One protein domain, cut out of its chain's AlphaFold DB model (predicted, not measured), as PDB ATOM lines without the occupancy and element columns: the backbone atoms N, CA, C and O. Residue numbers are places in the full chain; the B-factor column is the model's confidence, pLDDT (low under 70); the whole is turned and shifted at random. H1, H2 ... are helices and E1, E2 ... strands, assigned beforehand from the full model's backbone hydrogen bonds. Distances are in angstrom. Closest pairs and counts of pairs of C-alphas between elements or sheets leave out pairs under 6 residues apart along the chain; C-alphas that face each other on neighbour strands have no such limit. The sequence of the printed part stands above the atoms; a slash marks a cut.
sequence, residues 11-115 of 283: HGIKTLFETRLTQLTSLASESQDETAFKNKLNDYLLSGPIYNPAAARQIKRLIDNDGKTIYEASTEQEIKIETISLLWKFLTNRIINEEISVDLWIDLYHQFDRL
ATOM      1  N   HIS A  11      29.625  17.491 -28.515       84.19
ATOM      2  CA  HIS A  11      30.285  16.342 -29.132       84.19
ATOM      3  C   HIS A  11      31.496  16.744 -29.984       84.19
ATOM      4  O   HIS A  11      32.549  16.127 -29.872       84.19
ATOM      5  N   GLY A  12      31.376  17.808 -30.786       86.38
ATOM      6  CA  GLY A  12      32.479  18.307 -31.608       86.38
ATOM      7  C   GLY A  12      33.685  18.753 -30.780       86.38
ATOM      8  O   GLY A  12      34.816  18.458 -31.152       86.38
ATOM      9  N   ILE A  13      33.456  19.399 -29.632       87.62
ATOM     10  CA  ILE A  13      34.540  19.785 -28.713       87.62
ATOM     11  C   ILE A  13      35.156  18.560 -28.052       87.62
ATOM     12  O   ILE A  13      36.376  18.471 -27.953       87.62
ATOM     13  N   LYS A  14      34.344  17.576 -27.662       88.25
ATOM     14  CA  LYS A  14      34.862  16.326 -27.101       88.25
ATOM     15  C   LYS A  14      35.815  15.620 -28.065       88.25
ATOM     16  O   LYS A  14      36.901  15.218 -27.661       88.25
ATOM     17  N   THR A  15      35.468  15.570 -29.351       89.69
ATOM     18  CA  THR A  15      36.361  15.041 -30.389       89.69
ATOM     19  C   THR A  15      37.671  15.830 -30.481       89.69
ATOM     20  O   THR A  15      38.721  15.237 -30.716       89.69
ATOM     21  N   LEU A  16      37.661  17.153 -30.269       91.56
ATOM     22  CA  LEU A  16      38.899  17.941 -30.226       91.56
ATOM     23  C   LEU A  16      39.785  17.551 -29.039       91.56
ATOM     24  O   LEU A  16      40.982  17.352 -29.231       91.56
ATOM     25  N   PHE A  17      39.211  17.371 -27.847       91.25
ATOM     26  CA  PHE A  17      39.955  16.853 -26.696       91.25
ATOM     27  C   PHE A  17      40.554  15.472 -26.994       91.25
ATOM     28  O   PHE A  17      41.741  15.256 -26.776       91.25
ATOM     29  N   GLU A  18      39.760  14.559 -27.549       91.25
ATOM     30  CA  GLU A  18      40.185  13.188 -27.852       91.25
ATOM     31  C   GLU A  18      41.254  13.109 -28.951       91.25
ATOM     32  O   GLU A  18      42.088  12.210 -28.914       91.25
ATOM     33  N   THR A  19      41.258  14.037 -29.911       90.81
ATOM     34  CA  THR A  19      42.197  14.016 -31.049       90.81
ATOM     35  C   THR A  19      43.456  14.844 -30.821       90.81
ATOM     36  O   THR A  19      44.530  14.436 -31.258       90.81
ATOM     37  N   ARG A  20      43.344  16.004 -30.162       89.75
ATOM     38  CA  ARG A  20      44.452  16.961 -29.996       89.75
ATOM     39  C   ARG A  20      45.043  16.979 -28.589       89.75
ATOM     40  O   ARG A  20      46.224  17.264 -28.446       89.75
ATOM     41  N   LEU A  21      44.260  16.635 -27.567       91.00
ATOM     42  CA  LEU A  21      44.680  16.623 -26.160       91.00
ATOM     43  C   LEU A  21      44.667  15.190 -25.600       91.00
ATOM     44  O   LEU A  21      44.167  14.936 -24.505       91.00
ATOM     45  N   THR A  22      45.239  14.248 -26.355       90.19
ATOM     46  CA  THR A  22      45.229  12.801 -26.054       90.19
ATOM     47  C   THR A  22      45.824  12.456 -24.688       90.19
ATOM     48  O   THR A  22      45.354  11.551 -24.005       90.19
ATOM     49  N   GLN A  23      46.845  13.193 -24.251       89.38
ATOM     50  CA  GLN A  23      47.445  13.001 -22.931       89.38
ATOM     51  C   GLN A  23      46.457  13.359 -21.816       89.38
ATOM     52  O   GLN A  23      46.312  12.606 -20.858       89.38
ATOM     53  N   LEU A  24      45.708  14.455 -21.969       91.69
ATOM     54  CA  LEU A  24      44.697  14.870 -20.998       91.69
ATOM     55  C   LEU A  24      43.549  13.855 -20.916       91.69
ATOM     56  O   LEU A  24      43.100  13.521 -19.819       91.69
ATOM     57  N   THR A  25      43.092  13.337 -22.061       91.56
ATOM     58  CA  THR A  25      42.036  12.316 -22.091       91.56
ATOM     59  C   THR A  25      42.505  10.984 -21.505       91.56
ATOM     60  O   THR A  25      41.741  10.363 -20.765       91.56
ATOM     61  N   SER A  26      43.766  10.589 -21.726       92.00
ATOM     62  CA  SER A  26      44.371   9.416 -21.076       92.00
ATOM     63  C   SER A  26      44.389   9.580 -19.558       92.00
ATOM     64  O   SER A  26      43.831   8.742 -18.848       92.00
ATOM     65  N   LEU A  27      44.913  10.705 -19.051       92.88
ATOM     66  CA  LEU A  27      44.955  10.995 -17.613       92.88
ATOM     67  C   LEU A  27      43.558  10.957 -16.987       92.88
ATOM     68  O   LEU A  27      43.385  10.394 -15.905       92.88
ATOM     69  N   ALA A  28      42.552  11.510 -17.670       92.44
ATOM     70  CA  ALA A  28      41.167  11.469 -17.212       92.44
ATOM     71  C   ALA A  28      40.618  10.035 -17.156       92.44
ATOM     72  O   ALA A  28      39.994   9.666 -16.161       92.44
ATOM     73  N   SER A  29      40.882   9.224 -18.185       91.69
ATOM     74  CA  SER A  29      40.409   7.836 -18.276       91.69
ATOM     75  C   SER A  29      41.044   6.905 -17.238       91.69
ATOM     76  O   SER A  29      40.379   6.018 -16.711       91.69
ATOM     77  N   GLU A  30      42.311   7.135 -16.893       92.94
ATOM     78  CA  GLU A  30      43.028   6.363 -15.876       92.94
ATOM     79  C   GLU A  30      42.742   6.839 -14.442       92.94
ATOM     80  O   GLU A  30      43.290   6.288 -13.483       92.94
ATOM     81  N   SER A  31      41.983   7.922 -14.276       93.00
ATOM     82  CA  SER A  31      41.648   8.475 -12.965       93.00
ATOM     83  C   SER A  31      40.329   7.895 -12.475       93.00
ATOM     84  O   SER A  31      39.316   7.949 -13.171       93.00
ATOM     85  N   GLN A  32      40.335   7.342 -11.262       89.62
ATOM     86  CA  GLN A  32      39.139   6.727 -10.673       89.62
ATOM     87  C   GLN A  32      38.104   7.780 -10.247       89.62
ATOM     88  O   GLN A  32      36.897   7.567 -10.417       89.62
ATOM     89  N   ASP A  33      38.587   8.922  -9.749       91.19
ATOM     90  CA  ASP A  33      37.792  10.048  -9.271       91.19
ATOM     91  C   ASP A  33      38.415  11.416  -9.629       91.19
ATOM     92  O   ASP A  33      39.515  11.509 -10.188       91.19
ATOM     93  N   GLU A  34      37.692  12.487  -9.287       90.56
ATOM     94  CA  GLU A  34      38.086  13.885  -9.506       90.56
ATOM     95  C   GLU A  34      39.399  14.249  -8.791       90.56
ATOM     96  O   GLU A  34      40.188  15.050  -9.293       90.56
ATOM     97  N   THR A  35      39.667  13.663  -7.621       92.38
ATOM     98  CA  THR A  35      40.866  13.967  -6.825       92.38
ATOM     99  C   THR A  35      42.114  13.325  -7.423       92.38
ATOM    100  O   THR A  35      43.144  13.987  -7.563       92.38
ATOM    101  N   ALA A  36      42.004  12.073  -7.869       93.19
ATOM    102  CA  ALA A  36      43.040  11.347  -8.582       93.19
ATOM    103  C   ALA A  36      43.383  12.049  -9.900       93.19
ATOM    104  O   ALA A  36      44.563  12.205 -10.213       93.19
ATOM    105  N   PHE A  37      42.370  12.543 -10.619       94.94
ATOM    106  CA  PHE A  37      42.585  13.327 -11.832       94.94
ATOM    107  C   PHE A  37      43.352  14.618 -11.557       94.94
ATOM    108  O   PHE A  37      44.338  14.895 -12.239       94.94
ATOM    109  N   LYS A  38      42.966  15.380 -10.526       94.19
ATOM    110  CA  LYS A  38      43.678  16.604 -10.129       94.19
ATOM    111  C   LYS A  38      45.135  16.342  -9.748       94.19
ATOM    112  O   LYS A  38      46.007  17.115 -10.138       94.19
ATOM    113  N   ASN A  39      45.411  15.258  -9.024       93.81
ATOM    114  CA  ASN A  39      46.774  14.889  -8.637       93.81
ATOM    115  C   ASN A  39      47.619  14.505  -9.855       93.81
ATOM    116  O   ASN A  39      48.667  15.104 -10.076       93.81
ATOM    117  N   LYS A  40      47.110  13.610 -10.710       93.94
ATOM    118  CA  LYS A  40      47.777  13.238 -11.965       93.94
ATOM    119  C   LYS A  40      48.014  14.438 -12.878       93.94
ATOM    120  O   LYS A  40      49.050  14.525 -13.530       93.94
ATOM    121  N   LEU A  41      47.064  15.370 -12.924       93.56
ATOM    122  CA  LEU A  41      47.206  16.582 -13.710       93.56
ATOM    123  C   LEU A  41      48.265  17.526 -13.121       93.56
ATOM    124  O   LEU A  41      49.041  18.097 -13.879       93.56
ATOM    125  N   ASN A  42      48.348  17.662 -11.794       93.69
ATOM    126  CA  ASN A  42      49.434  18.403 -11.141       93.69
ATOM    127  C   ASN A  42      50.806  17.798 -11.459       93.69
ATOM    128  O   ASN A  42      51.724  18.544 -11.790       93.69
ATOM    129  N   ASP A  43      50.933  16.471 -11.405       92.62
ATOM    130  CA  ASP A  43      52.182  15.778 -11.739       92.62
ATOM    131  C   ASP A  43      52.550  16.007 -13.209       92.62
ATOM    132  O   ASP A  43      53.682  16.375 -13.530       92.62
ATOM    133  N   TYR A  44      51.564  15.904 -14.103       92.12
ATOM    134  CA  TYR A  44      51.735  16.195 -15.521       92.12
ATOM    135  C   TYR A  44      52.193  17.639 -15.778       92.12
ATOM    136  O   TYR A  44      53.047  17.868 -16.632       92.12
ATOM    137  N   LEU A  45      51.692  18.617 -15.015       91.00
ATOM    138  CA  LEU A  45      52.135  20.011 -15.122       91.00
ATOM    139  C   LEU A  45      53.595  20.230 -14.685       91.00
ATOM    140  O   LEU A  45      54.187  21.240 -15.059       91.00
ATOM    141  N   LEU A  46      54.172  19.316 -13.898       89.12
ATOM    142  CA  LEU A  46      55.561  19.388 -13.435       89.12
ATOM    143  C   LEU A  46      56.533  18.631 -14.349       89.12
ATOM    144  O   LEU A  46      57.677  19.055 -14.493       89.12
ATOM    145  N   SER A  47      56.098  17.515 -14.941       84.88
ATOM    146  CA  SER A  47      56.970  16.611 -15.709       84.88
ATOM    147  C   SER A  47      56.655  16.521 -17.205       84.88
ATOM    148  O   SER A  47      57.375  15.842 -17.936       84.88
ATOM    149  N   GLY A  48      55.555  17.118 -17.664       79.25
ATOM    150  CA  GLY A  48      55.078  17.013 -19.041       79.25
ATOM    151  C   GLY A  48      55.862  17.873 -20.046       79.25
ATOM    152  O   GLY A  48      56.560  18.814 -19.659       79.25
ATOM    153  N   PRO A  49      55.733  17.585 -21.357       79.69
ATOM    154  CA  PRO A  49      56.319  18.390 -22.428       79.69
ATOM    155  C   PRO A  49      55.529  19.696 -22.612       79.69
ATOM    156  O   PRO A  49      54.672  19.809 -23.489       79.69
ATOM    157  N   ILE A  50      55.798  20.672 -21.748       84.94
ATOM    158  CA  ILE A  50      55.111  21.967 -21.724       84.94
ATOM    159  C   ILE A  50      55.988  23.018 -22.391       84.94
ATOM    160  O   ILE A  50      57.099  23.290 -21.938       84.94
ATOM    161  N   TYR A  51      55.452  23.655 -23.428       86.44
ATOM    162  CA  TYR A  51      56.121  24.748 -24.132       86.44
ATOM    163  C   TYR A  51      55.766  26.114 -23.529       86.44
ATOM    164  O   TYR A  51      56.556  27.050 -23.613       86.44
ATOM    165  N   ASN A  52      54.612  26.222 -22.856       88.06
ATOM    166  CA  ASN A  52      54.128  27.470 -22.270       88.06
ATOM    167  C   ASN A  52      53.993  27.413 -20.730       88.06
ATOM    168  O   ASN A  52      52.985  26.926 -20.200       88.06
ATOM    169  N   PRO A  53      54.955  27.972 -19.972       87.81
ATOM    170  CA  PRO A  53      54.903  27.966 -18.510       87.81
ATOM    171  C   PRO A  53      53.807  28.880 -17.935       87.81
ATOM    172  O   PRO A  53      53.343  28.659 -16.814       87.81
ATOM    173  N   ALA A  54      53.368  29.913 -18.663       89.06
ATOM    174  CA  ALA A  54      52.280  30.779 -18.211       89.06
ATOM    175  C   ALA A  54      50.933  30.046 -18.244       89.06
ATOM    176  O   ALA A  54      50.169  30.139 -17.278       89.06
ATOM    177  N   ALA A  55      50.683  29.258 -19.294       90.44
ATOM    178  CA  ALA A  55      49.515  28.384 -19.385       90.44
ATOM    179  C   ALA A  55      49.500  27.346 -18.249       90.44
ATOM    180  O   ALA A  55      48.482  27.188 -17.576       90.44
ATOM    181  N   ALA A  56      50.647  26.729 -17.942       91.81
ATOM    182  CA  ALA A  56      50.761  25.793 -16.821       91.81
ATOM    183  C   ALA A  56      50.410  26.439 -15.468       91.81
ATOM    184  O   ALA A  56      49.645  25.868 -14.689       91.81
ATOM    185  N   ARG A  57      50.887  27.666 -15.201       91.75
ATOM    186  CA  ARG A  57      50.508  28.423 -13.992       91.75
ATOM    187  C   ARG A  57      49.009  28.723 -13.931       91.75
ATOM    188  O   ARG A  57      48.434  28.709 -12.845       91.75
ATOM    189  N   GLN A  58      48.375  29.009 -15.067       92.06
ATOM    190  CA  GLN A  58      46.937  29.268 -15.134       92.06
ATOM    191  C   GLN A  58      46.124  28.005 -14.827       92.06
ATOM    192  O   GLN A  58      45.227  28.056 -13.987       92.06
ATOM    193  N   ILE A  59      46.482  26.866 -15.422       94.44
ATOM    194  CA  ILE A  59      45.819  25.584 -15.145       94.44
ATOM    195  C   ILE A  59      46.036  25.177 -13.686       94.44
ATOM    196  O   ILE A  59      45.090  24.772 -13.016       94.44
ATOM    197  N   LYS A  60      47.242  25.382 -13.142       94.62
ATOM    198  CA  LYS A  60      47.521  25.146 -11.720       94.62
ATOM    199  C   LYS A  60      46.588  25.949 -10.807       94.62
ATOM    200  O   LYS A  60      46.026  25.391  -9.872       94.62
ATOM    201  N   ARG A  61      46.332  27.225 -11.123       94.62
ATOM    202  CA  ARG A  61      45.354  28.051 -10.388       94.62
ATOM    203  C   ARG A  61      43.927  27.516 -10.477       94.62
ATOM    204  O   ARG A  61      43.191  27.659  -9.505       94.62
ATOM    205  N   LEU A  62      43.520  26.937 -11.609       94.62
ATOM    206  CA  LEU A  62      42.207  26.293 -11.712       94.62
ATOM    207  C   LEU A  62      42.128  25.078 -10.785       94.62
ATOM    208  O   LEU A  62      41.171  24.963 -10.030       94.62
ATOM    209  N   ILE A  63      43.160  24.230 -10.780       94.62
ATOM    210  CA  ILE A  63      43.233  23.053  -9.900       94.62
ATOM    211  C   ILE A  63      43.202  23.465  -8.423       94.62
ATOM    212  O   ILE A  63      42.451  22.885  -7.644       94.62
ATOM    213  N   ASP A  64      43.979  24.479  -8.039       93.81
ATOM    214  CA  ASP A  64      44.095  24.924  -6.644       93.81
ATOM    215  C   ASP A  64      42.818  25.600  -6.114       93.81
ATOM    216  O   ASP A  64      42.642  25.726  -4.901       93.81
ATOM    217  N   ASN A  65      41.945  26.084  -7.001       93.19
ATOM    218  CA  ASN A  65      40.652  26.664  -6.634       93.19
ATOM    219  C   ASN A  65      39.486  25.675  -6.765       93.19
ATOM    220  O   ASN A  65      38.430  25.918  -6.187       93.19
ATOM    221  N   ASP A  66      39.678  24.561  -7.465       92.56
ATOM    222  CA  ASP A  66      38.664  23.528  -7.640       92.56
ATOM    223  C   ASP A  66      38.331  22.827  -6.308       92.56
ATOM    224  O   ASP A  66      39.171  22.172  -5.684       92.56
ATOM    225  N   GLY A  67      37.079  22.964  -5.877       89.19
ATOM    226  CA  GLY A  67      36.535  22.491  -4.607       89.19
ATOM    227  C   GLY A  67      36.315  23.592  -3.565       89.19
ATOM    228  O   GLY A  67      35.697  23.315  -2.538       89.19
ATOM    229  N   LYS A  68      36.781  24.827  -3.801       92.81
ATOM    230  CA  LYS A  68      36.515  25.963  -2.901       92.81
ATOM    231  C   LYS A  68      35.085  26.469  -3.065       92.81
ATOM    232  O   LYS A  68      34.529  26.419  -4.160       92.81
ATOM    233  N   THR A  69      34.519  27.004  -1.990       92.69
ATOM    234  CA  THR A  69      33.237  27.713  -2.007       92.69
ATOM    235  C   THR A  69      33.464  29.222  -1.981       92.69
ATOM    236  O   THR A  69      34.335  29.727  -1.271       92.69
ATOM    237  N   ILE A  70      32.702  29.945  -2.797       90.12
ATOM    238  CA  ILE A  70      32.653  31.405  -2.833       90.12
ATOM    239  C   ILE A  70      31.223  31.819  -2.508       90.12
ATOM    240  O   ILE A  70      30.277  31.299  -3.087       90.12
ATOM    241  N   TYR A  71      31.072  32.779  -1.605       87.75
ATOM    242  CA  TYR A  71      29.779  33.394  -1.342       87.75
ATOM    243  C   TYR A  71      29.435  34.402  -2.451       87.75
ATOM    244  O   TYR A  71      30.140  35.400  -2.626       87.75
ATOM    245  N   GLU A  72      28.366  34.147  -3.208       81.94
ATOM    246  CA  GLU A  72      27.839  35.071  -4.212       81.94
ATOM    247  C   GLU A  72      26.798  35.995  -3.572       81.94
ATOM    248  O   GLU A  72      25.646  35.628  -3.358       81.94
ATOM    249  N   ALA A  73      27.198  37.238  -3.302       74.25
ATOM    250  CA  ALA A  73      26.349  38.218  -2.622       74.25
ATOM    251  C   ALA A  73      25.053  38.573  -3.381       74.25
ATOM    252  O   ALA A  73      24.091  39.011  -2.762       74.25
ATOM    253  N   SER A  74      25.008  38.396  -4.706       64.25
ATOM    254  CA  SER A  74      23.829  38.723  -5.526       64.25
ATOM    255  C   SER A  74      22.691  37.712  -5.382       64.25
ATOM    256  O   SER A  74      21.524  38.072  -5.531       64.25
ATOM    257  N   THR A  75      23.027  36.444  -5.147       73.81
ATOM    258  CA  THR A  75      22.064  35.344  -4.983       73.81
ATOM    259  C   THR A  75      21.977  34.869  -3.536       73.81
ATOM    260  O   THR A  75      21.090  34.084  -3.216       73.81
ATOM    261  N   GLU A  76      22.882  35.352  -2.677       80.19
ATOM    262  CA  GLU A  76      23.088  34.911  -1.296       80.19
ATOM    263  C   GLU A  76      23.386  33.407  -1.190       80.19
ATOM    264  O   GLU A  76      23.110  32.772  -0.172       80.19
ATOM    265  N   GLN A  77      23.959  32.828  -2.249       82.50
ATOM    266  CA  GLN A  77      24.279  31.407  -2.329       82.50
ATOM    267  C   GLN A  77      25.782  31.164  -2.227       82.50
ATOM    268  O   GLN A  77      26.610  31.955  -2.682       82.50
ATOM    269  N   GLU A  78      26.143  30.023  -1.645       89.06
ATOM    270  CA  GLU A  78      27.502  29.505  -1.739       89.06
ATOM    271  C   GLU A  78      27.669  28.768  -3.069       89.06
ATOM    272  O   GLU A  78      27.064  27.722  -3.302       89.06
ATOM    273  N   ILE A  79      28.511  29.312  -3.944       88.19
ATOM    274  CA  ILE A  79      28.884  28.685  -5.207       88.19
ATOM    275  C   ILE A  79      30.140  27.859  -4.982       88.19
ATOM    276  O   ILE A  79      31.183  28.374  -4.573       88.19
ATOM    277  N   LYS A  80      30.065  26.573  -5.305       90.44
ATOM    278  CA  LYS A  80      31.228  25.691  -5.326       90.44
ATOM    279  C   LYS A  80      31.931  25.791  -6.681       90.44
ATOM    280  O   LYS A  80      31.306  25.653  -7.728       90.44
ATOM    281  N   ILE A  81      33.240  26.021  -6.666       90.94
ATOM    282  CA  ILE A  81      34.071  26.002  -7.873       90.94
ATOM    283  C   ILE A  81      34.358  24.543  -8.221       90.94
ATOM    284  O   ILE A  81      35.025  23.856  -7.455       90.94
ATOM    285  N   GLU A  82      33.892  24.070  -9.373       91.00
ATOM    286  CA  GLU A  82      34.072  22.671  -9.797       91.00
ATOM    287  C   GLU A  82      34.635  22.555 -11.220       91.00
ATOM    288  O   GLU A  82      34.452  21.550 -11.889       91.00
ATOM    289  N   THR A  83      35.327  23.580 -11.721       92.12
ATOM    290  CA  THR A  83      35.788  23.669 -13.116       92.12
ATOM    291  C   THR A  83      36.581  22.446 -13.615       92.12
ATOM    292  O   THR A  83      36.296  21.929 -14.695       92.12
ATOM    293  N   ILE A  84      37.573  21.966 -12.858       94.25
ATOM    294  CA  ILE A  84      38.403  20.804 -13.231       94.25
ATOM    295  C   ILE A  84      37.657  19.495 -12.956       94.25
ATOM    296  O   ILE A  84      37.776  18.538 -13.723       94.25
ATOM    297  N   SER A  85      36.847  19.466 -11.900       92.19
ATOM    298  CA  SER A  85      35.978  18.330 -11.578       92.19
ATOM    299  C   SER A  85      34.937  18.078 -12.683       92.19
ATOM    300  O   SER A  85      34.752  16.947 -13.141       92.19
ATOM    301  N   LEU A  86      34.336  19.148 -13.206       92.19
ATOM    302  CA  LEU A  86      33.434  19.145 -14.356       92.19
ATOM    303  C   LEU A  86      34.153  18.723 -15.638       92.19
ATOM    304  O   LEU A  86      33.608  17.926 -16.399       92.19
ATOM    305  N   LEU A  87      35.390  19.179 -15.863       93.31
ATOM    306  CA  LEU A  87      36.201  18.725 -16.996       93.31
ATOM    307  C   LEU A  87      36.442  17.213 -16.955       93.31
ATOM    308  O   LEU A  87      36.295  16.536 -17.970       93.31
ATOM    309  N   TRP A  88      36.766  16.649 -15.793       94.12
ATOM    310  CA  TRP A  88      36.929  15.202 -15.672       94.12
ATOM    311  C   TRP A  88      35.626  14.448 -15.967       94.12
ATOM    312  O   TRP A  88      35.630  13.486 -16.743       94.12
ATOM    313  N   LYS A  89      34.495  14.910 -15.413       91.94
ATOM    314  CA  LYS A  89      33.163  14.359 -15.717       91.94
ATOM    315  C   LYS A  89      32.850  14.440 -17.214       91.94
ATOM    316  O   LYS A  89      32.329  13.479 -17.778       91.94
ATOM    317  N   PHE A  90      33.205  15.544 -17.870       91.38
ATOM    318  CA  PHE A  90      33.042  15.736 -19.311       91.38
ATOM    319  C   PHE A  90      33.827  14.706 -20.124       91.38
ATOM    320  O   PHE A  90      33.264  14.013 -20.977       91.38
ATOM    321  N   LEU A  91      35.118  14.556 -19.826       91.38
ATOM    322  CA  LEU A  91      36.003  13.640 -20.546       91.38
ATOM    323  C   LEU A  91      35.608  12.170 -20.334       91.38
ATOM    324  O   LEU A  91      35.691  11.371 -21.268       91.38
ATOM    325  N   THR A  92      35.105  11.825 -19.146       90.69
ATOM    326  CA  THR A  92      34.693  10.458 -18.778       90.69
ATOM    327  C   THR A  92      33.224  10.126 -19.080       90.69
ATOM    328  O   THR A  92      32.778   9.023 -18.767       90.69
ATOM    329  N   ASN A  93      32.468  11.031 -19.719       87.81
ATOM    330  CA  ASN A  93      31.022  10.904 -19.976       87.81
ATOM    331  C   ASN A  93      30.167  10.717 -18.701       87.81
ATOM    332  O   ASN A  93      29.144  10.036 -18.730       87.81
ATOM    333  N   ARG A  94      30.582  11.306 -17.576       83.00
ATOM    334  CA  ARG A  94      29.891  11.232 -16.276       83.00
ATOM    335  C   ARG A  94      29.074  12.485 -15.938       83.00
ATOM    336  O   ARG A  94      28.636  12.625 -14.801       83.00
ATOM    337  N   ILE A  95      28.869  13.399 -16.889       79.50
ATOM    338  CA  ILE A  95      27.961  14.540 -16.696       79.50
ATOM    339  C   ILE A  95      26.525  14.021 -16.675       79.50
ATOM    340  O   ILE A  95      26.075  13.393 -17.633       79.50
ATOM    341  N   ILE A  96      25.801  14.309 -15.595       58.28
ATOM    342  CA  ILE A  96      24.394  13.945 -15.425       58.28
ATOM    343  C   ILE A  96      23.592  15.244 -15.332       58.28
ATOM    344  O   ILE A  96      23.698  15.945 -14.338       58.28
ATOM    345  N   ASN A  97      22.780  15.542 -16.350       54.09
ATOM    346  CA  ASN A  97      21.718  16.563 -16.320       54.09
ATOM    347  C   ASN A  97      22.099  17.984 -15.844       54.09
ATOM    348  O   ASN A  97      21.233  18.712 -15.364       54.09
ATOM    349  N   GLU A  98      23.347  18.414 -16.004       60.66
ATOM    350  CA  GLU A  98      23.719  19.815 -15.791       60.66
ATOM    351  C   GLU A  98      23.615  20.567 -17.130       60.66
ATOM    352  O   GLU A  98      24.232  20.166 -18.122       60.66
ATOM    353  N   GLU A  99      22.823  21.646 -17.179       67.25
ATOM    354  CA  GLU A  99      22.793  22.597 -18.304       67.25
ATOM    355  C   GLU A  99      24.110  23.394 -18.339       67.25
ATOM    356  O   GLU A  99      24.173  24.575 -18.009       67.25
ATOM    357  N   ILE A 100      25.206  22.726 -18.699       78.94
ATOM    358  CA  ILE A 100      26.525  23.348 -18.810       78.94
ATOM    359  C   ILE A 100      26.648  23.982 -20.193       78.94
ATOM    360  O   ILE A 100      26.519  23.293 -21.212       78.94
ATOM    361  N   SER A 101      26.940  25.287 -20.231       83.12
ATOM    362  CA  SER A 101      27.210  25.971 -21.497       83.12
ATOM    363  C   SER A 101      28.389  25.320 -22.215       83.12
ATOM    364  O   SER A 101      29.431  25.024 -21.628       83.12
ATOM    365  N   VAL A 102      28.236  25.158 -23.527       85.75
ATOM    366  CA  VAL A 102      29.286  24.667 -24.417       85.75
ATOM    367  C   VAL A 102      30.537  25.552 -24.359       85.75
ATOM    368  O   VAL A 102      31.648  25.051 -24.530       85.75
ATOM    369  N   ASP A 103      30.360  26.839 -24.055       87.56
ATOM    370  CA  ASP A 103      31.435  27.826 -23.962       87.56
ATOM    371  C   ASP A 103      32.478  27.451 -22.900       87.56
ATOM    372  O   ASP A 103      33.671  27.618 -23.139       87.56
ATOM    373  N   LEU A 104      32.064  26.830 -21.784       90.44
ATOM    374  CA  LEU A 104      32.995  26.353 -20.754       90.44
ATOM    375  C   LEU A 104      34.011  25.360 -21.337       90.44
ATOM    376  O   LEU A 104      35.201  25.416 -21.028       90.44
ATOM    377  N   TRP A 105      33.552  24.445 -22.193       90.75
ATOM    378  CA  TRP A 105      34.416  23.436 -22.806       90.75
ATOM    379  C   TRP A 105      35.339  24.031 -23.861       90.75
ATOM    380  O   TRP A 105      36.467  23.562 -24.001       90.75
ATOM    381  N   ILE A 106      34.878  25.054 -24.582       91.00
ATOM    382  CA  ILE A 106      35.695  25.802 -25.545       91.00
ATOM    383  C   ILE A 106      36.823  26.526 -24.804       91.00
ATOM    384  O   ILE A 106      37.989  26.386 -25.178       91.00
ATOM    385  N   ASP A 107      36.495  27.226 -23.719       91.62
ATOM    386  CA  ASP A 107      37.470  27.952 -22.906       91.62
ATOM    387  C   ASP A 107      38.511  27.008 -22.304       91.62
ATOM    388  O   ASP A 107      39.714  27.259 -22.398       91.62
ATOM    389  N   LEU A 108      38.070  25.884 -21.728       93.81
ATOM    390  CA  LEU A 108      38.982  24.882 -21.186       93.81
ATOM    391  C   LEU A 108      39.844  24.257 -22.282       93.81
ATOM    392  O   LEU A 108      41.054  24.155 -22.097       93.81
ATOM    393  N   TYR A 109      39.270  23.905 -23.434       93.19
ATOM    394  CA  TYR A 109      40.039  23.374 -24.562       93.19
ATOM    395  C   TYR A 109      41.187  24.319 -24.925       93.19
ATOM    396  O   TYR A 109      42.340  23.893 -24.938       93.19
ATOM    397  N   HIS A 110      40.904  25.609 -25.126       91.56
ATOM    398  CA  HIS A 110      41.929  26.586 -25.486       91.56
ATOM    399  C   HIS A 110      42.946  26.836 -24.365       91.56
ATOM    400  O   HIS A 110      44.127  27.034 -24.649       91.56
ATOM    401  N   GLN A 111      42.544  26.785 -23.090       91.94
ATOM    402  CA  GLN A 111      43.500  26.887 -21.981       91.94
ATOM    403  C   GLN A 111      44.492  25.717 -21.949       91.94
ATOM    404  O   GLN A 111      45.676  25.947 -21.708       91.94
ATOM    405  N   PHE A 112      44.038  24.491 -22.225       93.12
ATOM    406  CA  PHE A 112      44.911  23.317 -22.294       93.12
ATOM    407  C   PHE A 112      45.716  23.248 -23.598       93.12
ATOM    408  O   PHE A 112      46.874  22.844 -23.563       93.12
ATOM    409  N   ASP A 113      45.154  23.686 -24.726       92.25
ATOM    410  CA  ASP A 113      45.844  23.749 -26.025       92.25
ATOM    411  C   ASP A 113      47.078  24.664 -25.960       92.25
ATOM    412  O   ASP A 113      48.136  24.340 -26.501       92.25
ATOM    413  N   ARG A 114      46.993  25.756 -25.186       91.12
ATOM    414  CA  ARG A 114      48.119  26.667 -24.928       91.12
ATOM    415  C   ARG A 114      49.315  26.013 -24.240       91.12
ATOM    416  O   ARG A 114      50.395  26.576 -24.325       91.12
ATOM    417  N   LEU A 115      49.177  24.857 -23.580       90.69
ATOM    418  CA  LEU A 115      50.337  24.142 -23.020       90.69
ATOM    419  C   LEU A 115      51.328  23.710 -24.108       90.69
ATOM    420  O   LEU A 115      52.532  23.643 -23.844       90.69
TER     421      LEU A 115
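AT A GLANCE: This is residues 11 to 115 of the 283 residues of a protein of Phocaeicola vulgatus (UniProt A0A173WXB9). Five helices, H1, H2, H3, H4 and H6, make a ring, and H5, the helix nearest the middle, is set crosswise to them. A small hairpin of two strands, E1 and E2, reaches away from this helical body and makes much of the length. The printed part has 105 residues, with six named helices and two named strands in the order H1 H2 H3 H4 E1 E2 H5 H6, the two strands antiparallel, and is mostly helix. It is compact, with a radius of gyration of the C-alphas of 14.0 A, and only just elongated, spanning 43 by 28 by 25 A.

HOW THE PARTS SIT: H1, residues 11 to 20, and H2, residues 22 to 29, only just touch, and only at the corner, with the C-alphas of Glu 18 and Thr 25 closest at 6.1 A. H2 and H3, residues 34 to 47, form a helical hairpin at a shallow tilt of 31 degrees, opposite ways; H3 touches H2 with residues 37 to 41 alone, and the closest C-alphas are those of Ala 28 and Phe 37, 5.9 A apart. H3 and H4, residues 53 to 65, form another, at 23 degrees, the C-alphas of Leu 45 and Ala 56 closest at 6.2 A. E1, residues 69 to 72, and E2, residues 77 to 80, form an antiparallel hairpin; N 70 and O 79, and N 79 and O 70, are within hydrogen-bond range at 2.8 A each. H5, residues 83 to 91, is about perpendicular to H3, at 82 degrees, and touches its residues 34 to 38 alone, the C-alphas of Glu 34 and Ser 85 closest at 5.3 A. H5 also touches H2, the C-alphas of Ala 28 and Trp 88 closest at 5.9 A. H6, residues 102 to 113, touches H1 at a shallow tilt of 6 degrees, the same way, the C-alphas of Phe 17 and Tyr 109 closest at 6.9 A. H6 touches H4 at a steep tilt of 47 degrees, the C-alphas of Ala 55 and Gln 111 closest at 6.7 A. In H1 to H6 every O i to N i+4 pair is within hydrogen-bond range.

IN THESE COORDINATES: H1 begins at C-alpha 11 (30.285, 16.342, -29.132). H3 is 20.1 A from first to last C-alpha, H4 18.6 A and H6 16.7 A. H6 ends at C-alpha 113 (45.844, 23.749, -26.025).

THE WHOLE: The C-alphas farthest apart, of Pro 49 and Glu 76, are 42.7 A apart. The printed part has no cut and no long link. Residues 74 and 96 to 99 have pLDDT under 70.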